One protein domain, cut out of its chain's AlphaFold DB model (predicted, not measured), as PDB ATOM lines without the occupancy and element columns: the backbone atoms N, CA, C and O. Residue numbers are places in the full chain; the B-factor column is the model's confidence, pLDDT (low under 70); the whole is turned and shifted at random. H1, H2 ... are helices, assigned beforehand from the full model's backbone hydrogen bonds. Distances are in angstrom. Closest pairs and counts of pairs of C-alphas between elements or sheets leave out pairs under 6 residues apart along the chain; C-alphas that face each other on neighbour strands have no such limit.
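What this domain is: This is residues 76 to 138 of the 212 residues of an uncharacterized protein of Flavobacteriales bacterium (UniProt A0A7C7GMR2). One long helix, H1, is the core, and three shorter helices, H2, H3 and H4, are set round part of it in chain order, each crossing H1 at a steep angle, with H2 and H4 far from each other. A long loop, residues 104 to 116, leads from H2 to H3, and its Thr 107 marks one end of the longest dimension, with Glu 138 after H4 at the other. The printed part has 63 residues with four named helices, in the order H1, H2, H3, H4, and no named strand; the class is all helix. It is compact, with a radius of gyration of the C-alphas of 10.8 A, and rounded, spanning 30 by 25 by 21 A.

How they stand to each other: H1, residues 77 to 93, is the hub and touches the three other helices. H4, residues 127 to 137, touches residues 82 to 89 of H1, closest at the C-alphas of Ala 86 and Ala 129, 5.5 A apart; the tilt is steep, 61 degrees, opposite ways. H3, residues 117 to 124, touches residues 82 to 87 of H1, closest at the C-alphas of Ala 86 and Val 124, 5.7 A apart, at a steep tilt of 59 degrees, the same way. H2, residues 97 to 103, touches residues 87 to 91 of H1, closest at the C-alphas of Leu 87 and Val 100, 5.8 A apart. H1 and H2 form a helical hairpin, opposite ways at 38 degrees, a tilt only just steep. The helix packing is mostly crossed: none of these three touching pairs is at a shallow tilt. H2 and H3 are close but not clearly touching, with the C-alphas of Ile 99 and Glu 119 closest at 7.1 A. H3 and H4 are also close but not clearly touching, with the C-alphas of Val 124 and Gln 130 closest at 6.5 A. H2 and H4 are apart. Every O i to N i+4 pair is within hydrogen-bond range in H2, H3 and H4, and 11 of 13 are in H1.

Where its parts are: H1 runs 24.7 A from C-alpha 77 at (37.057, 45.147, 52.251) to C-alpha 93 at (40.251, 29.546, 33.395). H2 is 10.0 A long and H3 10.1 A. H4 is 15.4 A long and ends at C-alpha 137 at (46.942, 47.190, 42.336).

The domain as a whole: The two C-alphas farthest apart are those of Thr 107 and Glu 138, 30.1 A. The printed part has no cut. The links H1 to H2 and H3 to H4 are tight; H2 to H3 is long, with 13 residues. The mean pLDDT of the printed part is 90.3, and no printed residue is under 70.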
ATOM      1  N   ASP A  76      37.329  41.738  55.811       93.25
ATOM      2  CA  ASP A  76      37.401  43.167  55.514       93.25
ATOM      3  C   ASP A  76      37.295  43.428  54.005       93.25
ATOM      4  O   ASP A  76      37.350  42.508  53.181       93.25
ATOM      5  N   ASP A  77      37.176  44.705  53.643       91.75
ATOM      6  CA  ASP A  77      37.057  45.147  52.251       91.75
ATOM      7  C   ASP A  77      38.273  44.750  51.397       91.75
ATOM      8  O   ASP A  77      38.157  44.503  50.194       91.75
ATOM      9  N   GLU A  78      39.459  44.639  52.003       92.38
ATOM     10  CA  GLU A  78      40.666  44.224  51.290       92.38
ATOM     11  C   GLU A  78      40.601  42.740  50.898       92.38
ATOM     12  O   GLU A  78      40.896  42.378  49.751       92.38
ATOM     13  N   LYS A  79      40.195  41.865  51.825       94.44
ATOM     14  CA  LYS A  79      39.967  40.442  51.549       94.44
ATOM     15  C   LYS A  79      38.820  40.263  50.564       94.44
ATOM     16  O   LYS A  79      38.948  39.458  49.641       94.44
ATOM     17  N   GLU A  80      37.754  41.045  50.707       93.31
ATOM     18  CA  GLU A  80      36.628  41.092  49.775       93.31
ATOM     19  C   GLU A  80      37.100  41.361  48.343       93.31
ATOM     20  O   GLU A  80      36.863  40.553  47.437       93.31
ATOM     21  N   GLN A  81      37.865  42.436  48.150       91.75
ATOM     22  CA  GLN A  81      38.372  42.832  46.842       91.75
ATOM     23  C   GLN A  81      39.327  41.786  46.247       91.75
ATOM     24  O   GLN A  81      39.213  41.430  45.070       91.75
ATOM     25  N   LYS A  82      40.265  41.259  47.045       94.12
ATOM     26  CA  LYS A  82      41.213  40.223  46.595       94.12
ATOM     27  C   LYS A  82      40.504  38.928  46.213       94.12
ATOM     28  O   LYS A  82      40.871  38.297  45.218       94.12
ATOM     29  N   PHE A  83      39.493  38.532  46.980       95.00
ATOM     30  CA  PHE A  83      38.708  37.338  46.698       95.00
ATOM     31  C   PHE A  83      37.874  37.498  45.430       95.00
ATOM     32  O   PHE A  83      37.909  36.614  44.574       95.00
ATOM     33  N   ALA A  84      37.218  38.649  45.251       91.94
ATOM     34  CA  ALA A  84      36.507  38.974  44.020       91.94
ATOM     35  C   ALA A  84      37.447  38.913  42.805       91.94
ATOM     36  O   ALA A  84      37.165  38.197  41.846       91.94
ATOM     37  N   LEU A  85      38.618  39.559  42.867       91.44
ATOM     38  CA  LEU A  85      39.645  39.487  41.817       91.44
ATOM     39  C   LEU A  85      40.012  38.042  41.449       91.44
ATOM     40  O   LEU A  85      40.076  37.691  40.267       91.44
ATOM     41  N   ALA A  86      40.235  37.195  42.455       94.06
ATOM     42  CA  ALA A  86      40.593  35.801  42.243       94.06
ATOM     43  C   ALA A  86      39.443  34.991  41.620       94.06
ATOM     44  O   ALA A  86      39.680  34.256  40.661       94.06
ATOM     45  N   LEU A  87      38.204  35.151  42.101       93.00
ATOM     46  CA  LEU A  87      37.020  34.490  41.536       93.00
ATOM     47  C   LEU A  87      36.871  34.794  40.046       93.00
ATOM     48  O   LEU A  87      36.705  33.879  39.245       93.00
ATOM     49  N   ARG A  88      37.001  36.067  39.667       89.69
ATOM     50  CA  ARG A  88      36.865  36.530  38.279       89.69
ATOM     51  C   ARG A  88      37.943  35.992  37.362       89.69
ATOM     52  O   ARG A  88      37.660  35.539  36.254       89.69
ATOM     53  N   TYR A  89      39.178  35.973  37.851       91.81
ATOM     54  CA  TYR A  89      40.267  35.334  37.134       91.81
ATOM     55  C   TYR A  89      39.974  33.845  36.899       91.81
ATOM     56  O   TYR A  89      40.068  33.362  35.769       91.81
ATOM     57  N   TYR A  90      39.564  33.120  37.942       92.94
ATOM     58  CA  TYR A  90      39.362  31.678  37.856       92.94
ATOM     59  C   TYR A  90      38.106  31.258  37.093       92.94
ATOM     60  O   TYR A  90      38.178  30.260  36.370       92.94
ATOM     61  N   GLN A  91      37.035  32.059  37.125       91.12
ATOM     62  CA  GLN A  91      35.820  31.894  36.313       91.12
ATOM     63  C   GLN A  91      36.157  31.678  34.832       91.12
ATOM     64  O   GLN A  91      35.556  30.835  34.175       91.12
ATOM     65  N   ARG A  92      37.171  32.383  34.315       85.94
ATOM     66  CA  ARG A  92      37.595  32.282  32.909       85.94
ATOM     67  C   ARG A  92      38.503  31.091  32.609       85.94
ATOM     68  O   ARG A  92      38.584  30.667  31.461       85.94
ATOM     69  N   THR A  93      39.249  30.609  33.599       87.06
ATOM     70  CA  THR A  93      40.251  29.546  33.395       87.06
ATOM     71  C   THR A  93      39.695  28.140  33.606       87.06
ATOM     72  O   THR A  93      40.314  27.179  33.164       87.06
ATOM     73  N   GLY A  94      38.572  28.008  34.321       84.44
ATOM     74  CA  GLY A  94      37.989  26.724  34.720       84.44
ATOM     75  C   GLY A  94      38.657  26.064  35.936       84.44
ATOM     76  O   GLY A  94      38.107  25.119  36.500       84.44
ATOM     77  N   TYR A  95      39.812  26.556  36.400       90.38
ATOM     78  CA  TYR A  95      40.420  26.058  37.637       90.38
ATOM     79  C   TYR A  95      39.625  26.494  38.865       90.38
ATOM     80  O   TYR A  95      39.037  27.569  38.895       90.38
ATOM     81  N   TYR A  96      39.635  25.649  39.901       93.06
ATOM     82  CA  TYR A  96      38.881  25.865  41.142       93.06
ATOM     83  C   TYR A  96      37.377  26.094  40.922       93.06
ATOM     84  O   TYR A  96      36.730  26.735  41.748       93.06
ATOM     85  N   ALA A  97      36.821  25.528  39.844       91.25
ATOM     86  CA  ALA A  97      35.425  25.687  39.452       91.25
ATOM     87  C   ALA A  97      34.444  25.475  40.614       91.25
ATOM     88  O   ALA A  97      33.547  26.283  40.791       91.25
ATOM     89  N   SER A  98      34.648  24.459  41.461       89.88
ATOM     90  CA  SER A  98      33.770  24.209  42.614       89.88
ATOM     91  C   SER A  98      33.689  25.379  43.600       89.88
ATOM     92  O   SER A  98      32.617  25.655  44.126       89.88
ATOM     93  N   ILE A  99      34.799  26.086  43.835       91.56
ATOM     94  CA  ILE A  99      34.829  27.279  44.694       91.56
ATOM     95  C   ILE A  99      34.183  28.454  43.959       91.56
ATOM     96  O   ILE A  99      33.418  29.198  44.561       91.56
ATOM     97  N   VAL A 100      34.452  28.604  42.658       93.06
ATOM     98  CA  VAL A 100      33.854  29.674  41.848       93.06
ATOM     99  C   VAL A 100      32.330  29.547  41.817       93.06
ATOM    100  O   VAL A 100      31.658  30.483  42.226       93.06
ATOM    101  N   TYR A 101      31.790  28.377  41.461       90.69
ATOM    102  CA  TYR A 101      30.345  28.111  41.424       90.69
ATOM    103  C   TYR A 101      29.653  28.323  42.774       90.69
ATOM    104  O   TYR A 101      28.475  28.663  42.826       90.69
ATOM    105  N   LYS A 102      30.374  28.111  43.879       89.94
ATOM    106  CA  LYS A 102      29.846  28.306  45.231       89.94
ATOM    107  C   LYS A 102      29.669  29.787  45.580       89.94
ATOM    108  O   LYS A 102      28.739  30.127  46.307       89.94
ATOM    109  N   TYR A 103      30.563  30.648  45.096       92.62
ATOM    110  CA  TYR A 103      30.675  32.037  45.553       92.62
ATOM    111  C   TYR A 103      30.375  33.091  44.486       92.62
ATOM    112  O   TYR A 103      30.286  34.273  44.817       92.62
ATOM    113  N   LEU A 104      30.204  32.685  43.233       91.06
ATOM    114  CA  LEU A 104      29.887  33.562  42.119       91.06
ATOM    115  C   LEU A 104      28.665  33.021  41.382       91.06
ATOM    116  O   LEU A 104      28.649  31.875  40.935       91.06
ATOM    117  N   ASP A 105      27.637  33.851  41.256       86.31
ATOM    118  CA  ASP A 105      26.496  33.543  40.407       86.31
ATOM    119  C   ASP A 105      26.897  33.690  38.937       86.31
ATOM    120  O   ASP A 105      27.354  34.741  38.509       86.31
ATOM    121  N   HIS A 106      26.718  32.643  38.140       78.56
ATOM    122  CA  HIS A 106      27.088  32.663  36.725       78.56
ATOM    123  C   HIS A 106      26.057  33.365  35.831       78.56
ATOM    124  O   HIS A 106      26.335  33.589  34.655       78.56
ATOM    125  N   THR A 107      24.881  33.690  36.371       81.12
ATOM    126  CA  THR A 107      23.797  34.378  35.659       81.12
ATOM    127  C   THR A 107      23.797  35.876  35.930       81.12
ATOM    128  O   THR A 107      23.741  36.664  34.990       81.12
ATOM    129  N   THR A 108      23.901  36.267  37.201       81.19
ATOM    130  CA  THR A 108      23.899  37.673  37.639       81.19
ATOM    131  C   THR A 108      25.300  38.233  37.834       81.19
ATOM    132  O   THR A 108      25.469  39.445  37.922       81.19
ATOM    133  N   ASP A 109      26.316  37.364  37.861       77.94
ATOM    134  CA  ASP A 109      27.712  37.744  38.059       77.94
ATOM    135  C   ASP A 109      28.001  38.311  39.469       77.94
ATOM    136  O   ASP A 109      29.058  38.899  39.732       77.94
ATOM    137  N   GLU A 110      27.068  38.105  40.400       84.19
ATOM    138  CA  GLU A 110      27.122  38.608  41.769       84.19
ATOM    139  C   GLU A 110      27.884  37.671  42.711       84.19
ATOM    140  O   GLU A 110      27.798  36.438  42.635       84.19
ATOM    141  N   ARG A 111      28.634  38.274  43.640       89.19
ATOM    142  CA  ARG A 111      29.381  37.560  44.680       89.19
ATOM    143  C   ARG A 111      28.456  37.225  45.844       89.19
ATOM    144  O   ARG A 111      27.691  38.065  46.306       89.19
ATOM    145  N   ARG A 112      28.572  36.005  46.365       86.75
ATOM    146  CA  ARG A 112      27.728  35.490  47.452       86.75
ATOM    147  C   ARG A 112      28.573  35.120  48.660       86.75
ATOM    148  O   ARG A 112      29.647  34.567  48.481       86.75
ATOM    149  N   GLY A 113      28.071  35.370  49.871       84.62
ATOM    150  CA  GLY A 113      28.599  34.840  51.140       84.62
ATOM    151  C   GLY A 113      30.072  35.140  51.451       84.62
ATOM    152  O   GLY A 113      30.779  35.792  50.689       84.62
ATOM    153  N   THR A 114      30.566  34.631  52.578       87.31
ATOM    154  CA  THR A 114      31.988  34.703  52.957       87.31
ATOM    155  C   THR A 114      32.654  33.346  52.710       87.31
ATOM    156  O   THR A 114      32.085  32.314  53.089       87.31
ATOM    157  N   PRO A 115      33.828  33.291  52.047       88.75
ATOM    158  CA  PRO A 115      34.550  32.041  51.860       88.75
ATOM    159  C   PRO A 115      35.020  31.456  53.179       88.75
ATOM    160  O   PRO A 115      35.269  32.188  54.132       88.75
ATOM    161  N   LEU A 116      35.224  30.141  53.225       85.81
ATOM    162  CA  LEU A 116      36.017  29.567  54.308       85.81
ATOM    163  C   LEU A 116      37.478  30.006  54.156       85.81
ATOM    164  O   LEU A 116      37.984  30.106  53.037       85.81
ATOM    165  N   GLU A 117      38.195  30.164  55.266       86.88
ATOM    166  CA  GLU A 117      39.611  30.563  55.254       86.88
ATOM    167  C   GLU A 117      40.469  29.650  54.361       86.88
ATOM    168  O   GLU A 117      41.265  30.112  53.544       86.88
ATOM    169  N   LYS A 118      40.243  28.332  54.423       85.12
ATOM    170  CA  LYS A 118      40.930  27.359  53.557       85.12
ATOM    171  C   LYS A 118      40.676  27.602  52.062       85.12
ATOM    172  O   LYS A 118      41.568  27.396  51.241       85.12
ATOM    173  N   GLU A 119      39.459  28.011  51.698       89.94
ATOM    174  CA  GLU A 119      39.062  28.277  50.311       89.94
ATOM    175  C   GLU A 119      39.676  29.592  49.840       89.94
ATOM    176  O   GLU A 119      40.241  29.637  48.748       89.94
ATOM    177  N   TYR A 120      39.660  30.616  50.699       94.00
ATOM    178  CA  TYR A 120      40.352  31.876  50.463       94.00
ATOM    179  C   TYR A 120      41.851  31.653  50.249       94.00
ATOM    180  O   TYR A 120      42.391  32.063  49.227       94.00
ATOM    181  N   ASN A 121      42.522  30.926  51.143       92.31
ATOM    182  CA  ASN A 121      43.950  30.631  51.021       92.31
ATOM    183  C   ASN A 121      44.272  29.908  49.706       92.31
ATOM    184  O   ASN A 121      45.229  30.253  49.013       92.31
ATOM    185  N   LYS A 122      43.438  28.944  49.312       92.81
ATOM    186  CA  LYS A 122      43.607  28.208  48.055       92.81
ATOM    187  C   LYS A 122      43.408  29.100  46.825       92.81
ATOM    188  O   LYS A 122      44.191  29.018  45.875       92.81
ATOM    189  N   LEU A 123      42.373  29.939  46.831       94.75
ATOM    190  CA  LEU A 123      41.980  30.742  45.674       94.75
ATOM    191  C   LEU A 123      42.797  32.034  45.539       94.75
ATOM    192  O   LEU A 123      43.142  32.416  44.428       94.75
ATOM    193  N   VAL A 124      43.133  32.685  46.649       96.31
ATOM    194  CA  VAL A 124      43.753  34.018  46.683       96.31
ATOM    195  C   VAL A 124      45.256  33.943  46.917       96.31
ATOM    196  O   VAL A 124      46.010  34.626  46.228       96.31
ATOM    197  N   ASN A 125      45.728  33.108  47.845       94.75
ATOM    198  CA  ASN A 125      47.141  33.108  48.257       94.75
ATOM    199  C   ASN A 125      48.052  32.257  47.359       94.75
ATOM    200  O   ASN A 125      49.251  32.143  47.608       94.75
ATOM    201  N   ASN A 126      47.526  31.684  46.275       94.75
ATOM    202  CA  ASN A 126      48.361  31.007  45.289       94.75
ATOM    203  C   ASN A 126      49.130  32.012  44.402       94.75
ATOM    204  O   ASN A 126      48.700  33.144  44.171       94.75
ATOM    205  N   LYS A 127      50.259  31.567  43.829       94.62
ATOM    206  CA  LYS A 127      51.160  32.420  43.029       94.62
ATOM    207  C   LYS A 127      50.496  33.098  41.821       94.62
ATOM    208  O   LYS A 127      50.974  34.139  41.372       94.62
ATOM    209  N   TYR A 128      49.435  32.510  41.271       93.81
ATOM    210  CA  TYR A 128      48.757  33.027  40.086       93.81
ATOM    211  C   TYR A 128      47.796  34.156  40.462       93.81
ATOM    212  O   TYR A 128      47.901  35.248  39.908       93.81
ATOM    213  N   ALA A 129      46.935  33.936  41.456       94.50
ATOM    214  CA  ALA A 129      46.040  34.964  41.978       94.50
ATOM    215  C   ALA A 129      46.816  36.158  42.546       94.50
ATOM    216  O   ALA A 129      46.517  37.298  42.204       94.50
ATOM    217  N   GLN A 130      47.893  35.913  43.297       95.50
ATOM    218  CA  GLN A 130      48.777  36.979  43.778       95.50
ATOM    219  C   GLN A 130      49.403  37.789  42.631       95.50
ATOM    220  O   GLN A 130      49.530  39.009  42.720       95.50
ATOM    221  N   GLY A 131      49.754  37.138  41.515       93.12
ATOM    222  CA  GLY A 131      50.230  37.824  40.312       93.12
ATOM    223  C   GLY A 131      49.178  38.753  39.703       93.12
ATOM    224  O   GLY A 131      49.508  39.881  39.337       93.12
ATOM    225  N   VAL A 132      47.921  38.304  39.641       92.75
ATOM    226  CA  VAL A 132      46.781  39.113  39.182       92.75
ATOM    227  C   VAL A 132      46.539  40.301  40.109       92.75
ATOM    228  O   VAL A 132      46.500  41.432  39.633       92.75
ATOM    229  N   ILE A 133      46.429  40.056  41.416       92.69
ATOM    230  CA  ILE A 133      46.157  41.085  42.429       92.69
ATOM    231  C   ILE A 133      47.235  42.166  42.385       92.69
ATOM    232  O   ILE A 133      46.914  43.349  42.291       92.69
ATOM    233  N   ARG A 134      48.513  41.768  42.342       92.81
ATOM    234  CA  ARG A 134      49.630  42.708  42.211       92.81
ATOM    235  C   ARG A 134      49.508  43.555  40.946       92.81
ATOM    236  O   ARG A 134      49.616  44.771  41.021       92.81
ATOM    237  N   ASN A 135      49.279  42.934  39.787       90.44
ATOM    238  CA  ASN A 135      49.141  43.676  38.531       90.44
ATOM    239  C   ASN A 135      47.959  44.653  38.565       90.44
ATOM    240  O   ASN A 135      48.034  45.717  37.962       90.44
ATOM    241  N   PHE A 136      46.866  44.278  39.230       88.44
ATOM    242  CA  PHE A 136      45.676  45.109  39.344       88.44
ATOM    243  C   PHE A 136      45.932  46.331  40.239       88.44
ATOM    244  O   PHE A 136      45.614  47.453  39.846       88.44
ATOM    245  N   GLN A 137      46.588  46.130  41.384       88.31
ATOM    246  CA  GLN A 137      46.942  47.190  42.336       88.31
ATOM    247  C   GLN A 137      48.118  48.067  41.869       88.31
ATOM    248  O   GLN A 137      48.264  49.201  42.322       88.31
ATOM    249  N   GLU A 138      48.960  47.582  40.951       88.56
ATOM    250  CA  GLU A 138      50.055  48.369  40.378       88.56
ATOM    251  C   GLU A 138      49.539  49.628  39.654       88.56
ATOM    252  O   GLU A 138      48.524  49.629  38.943       88.56
TER     253      GLU A 138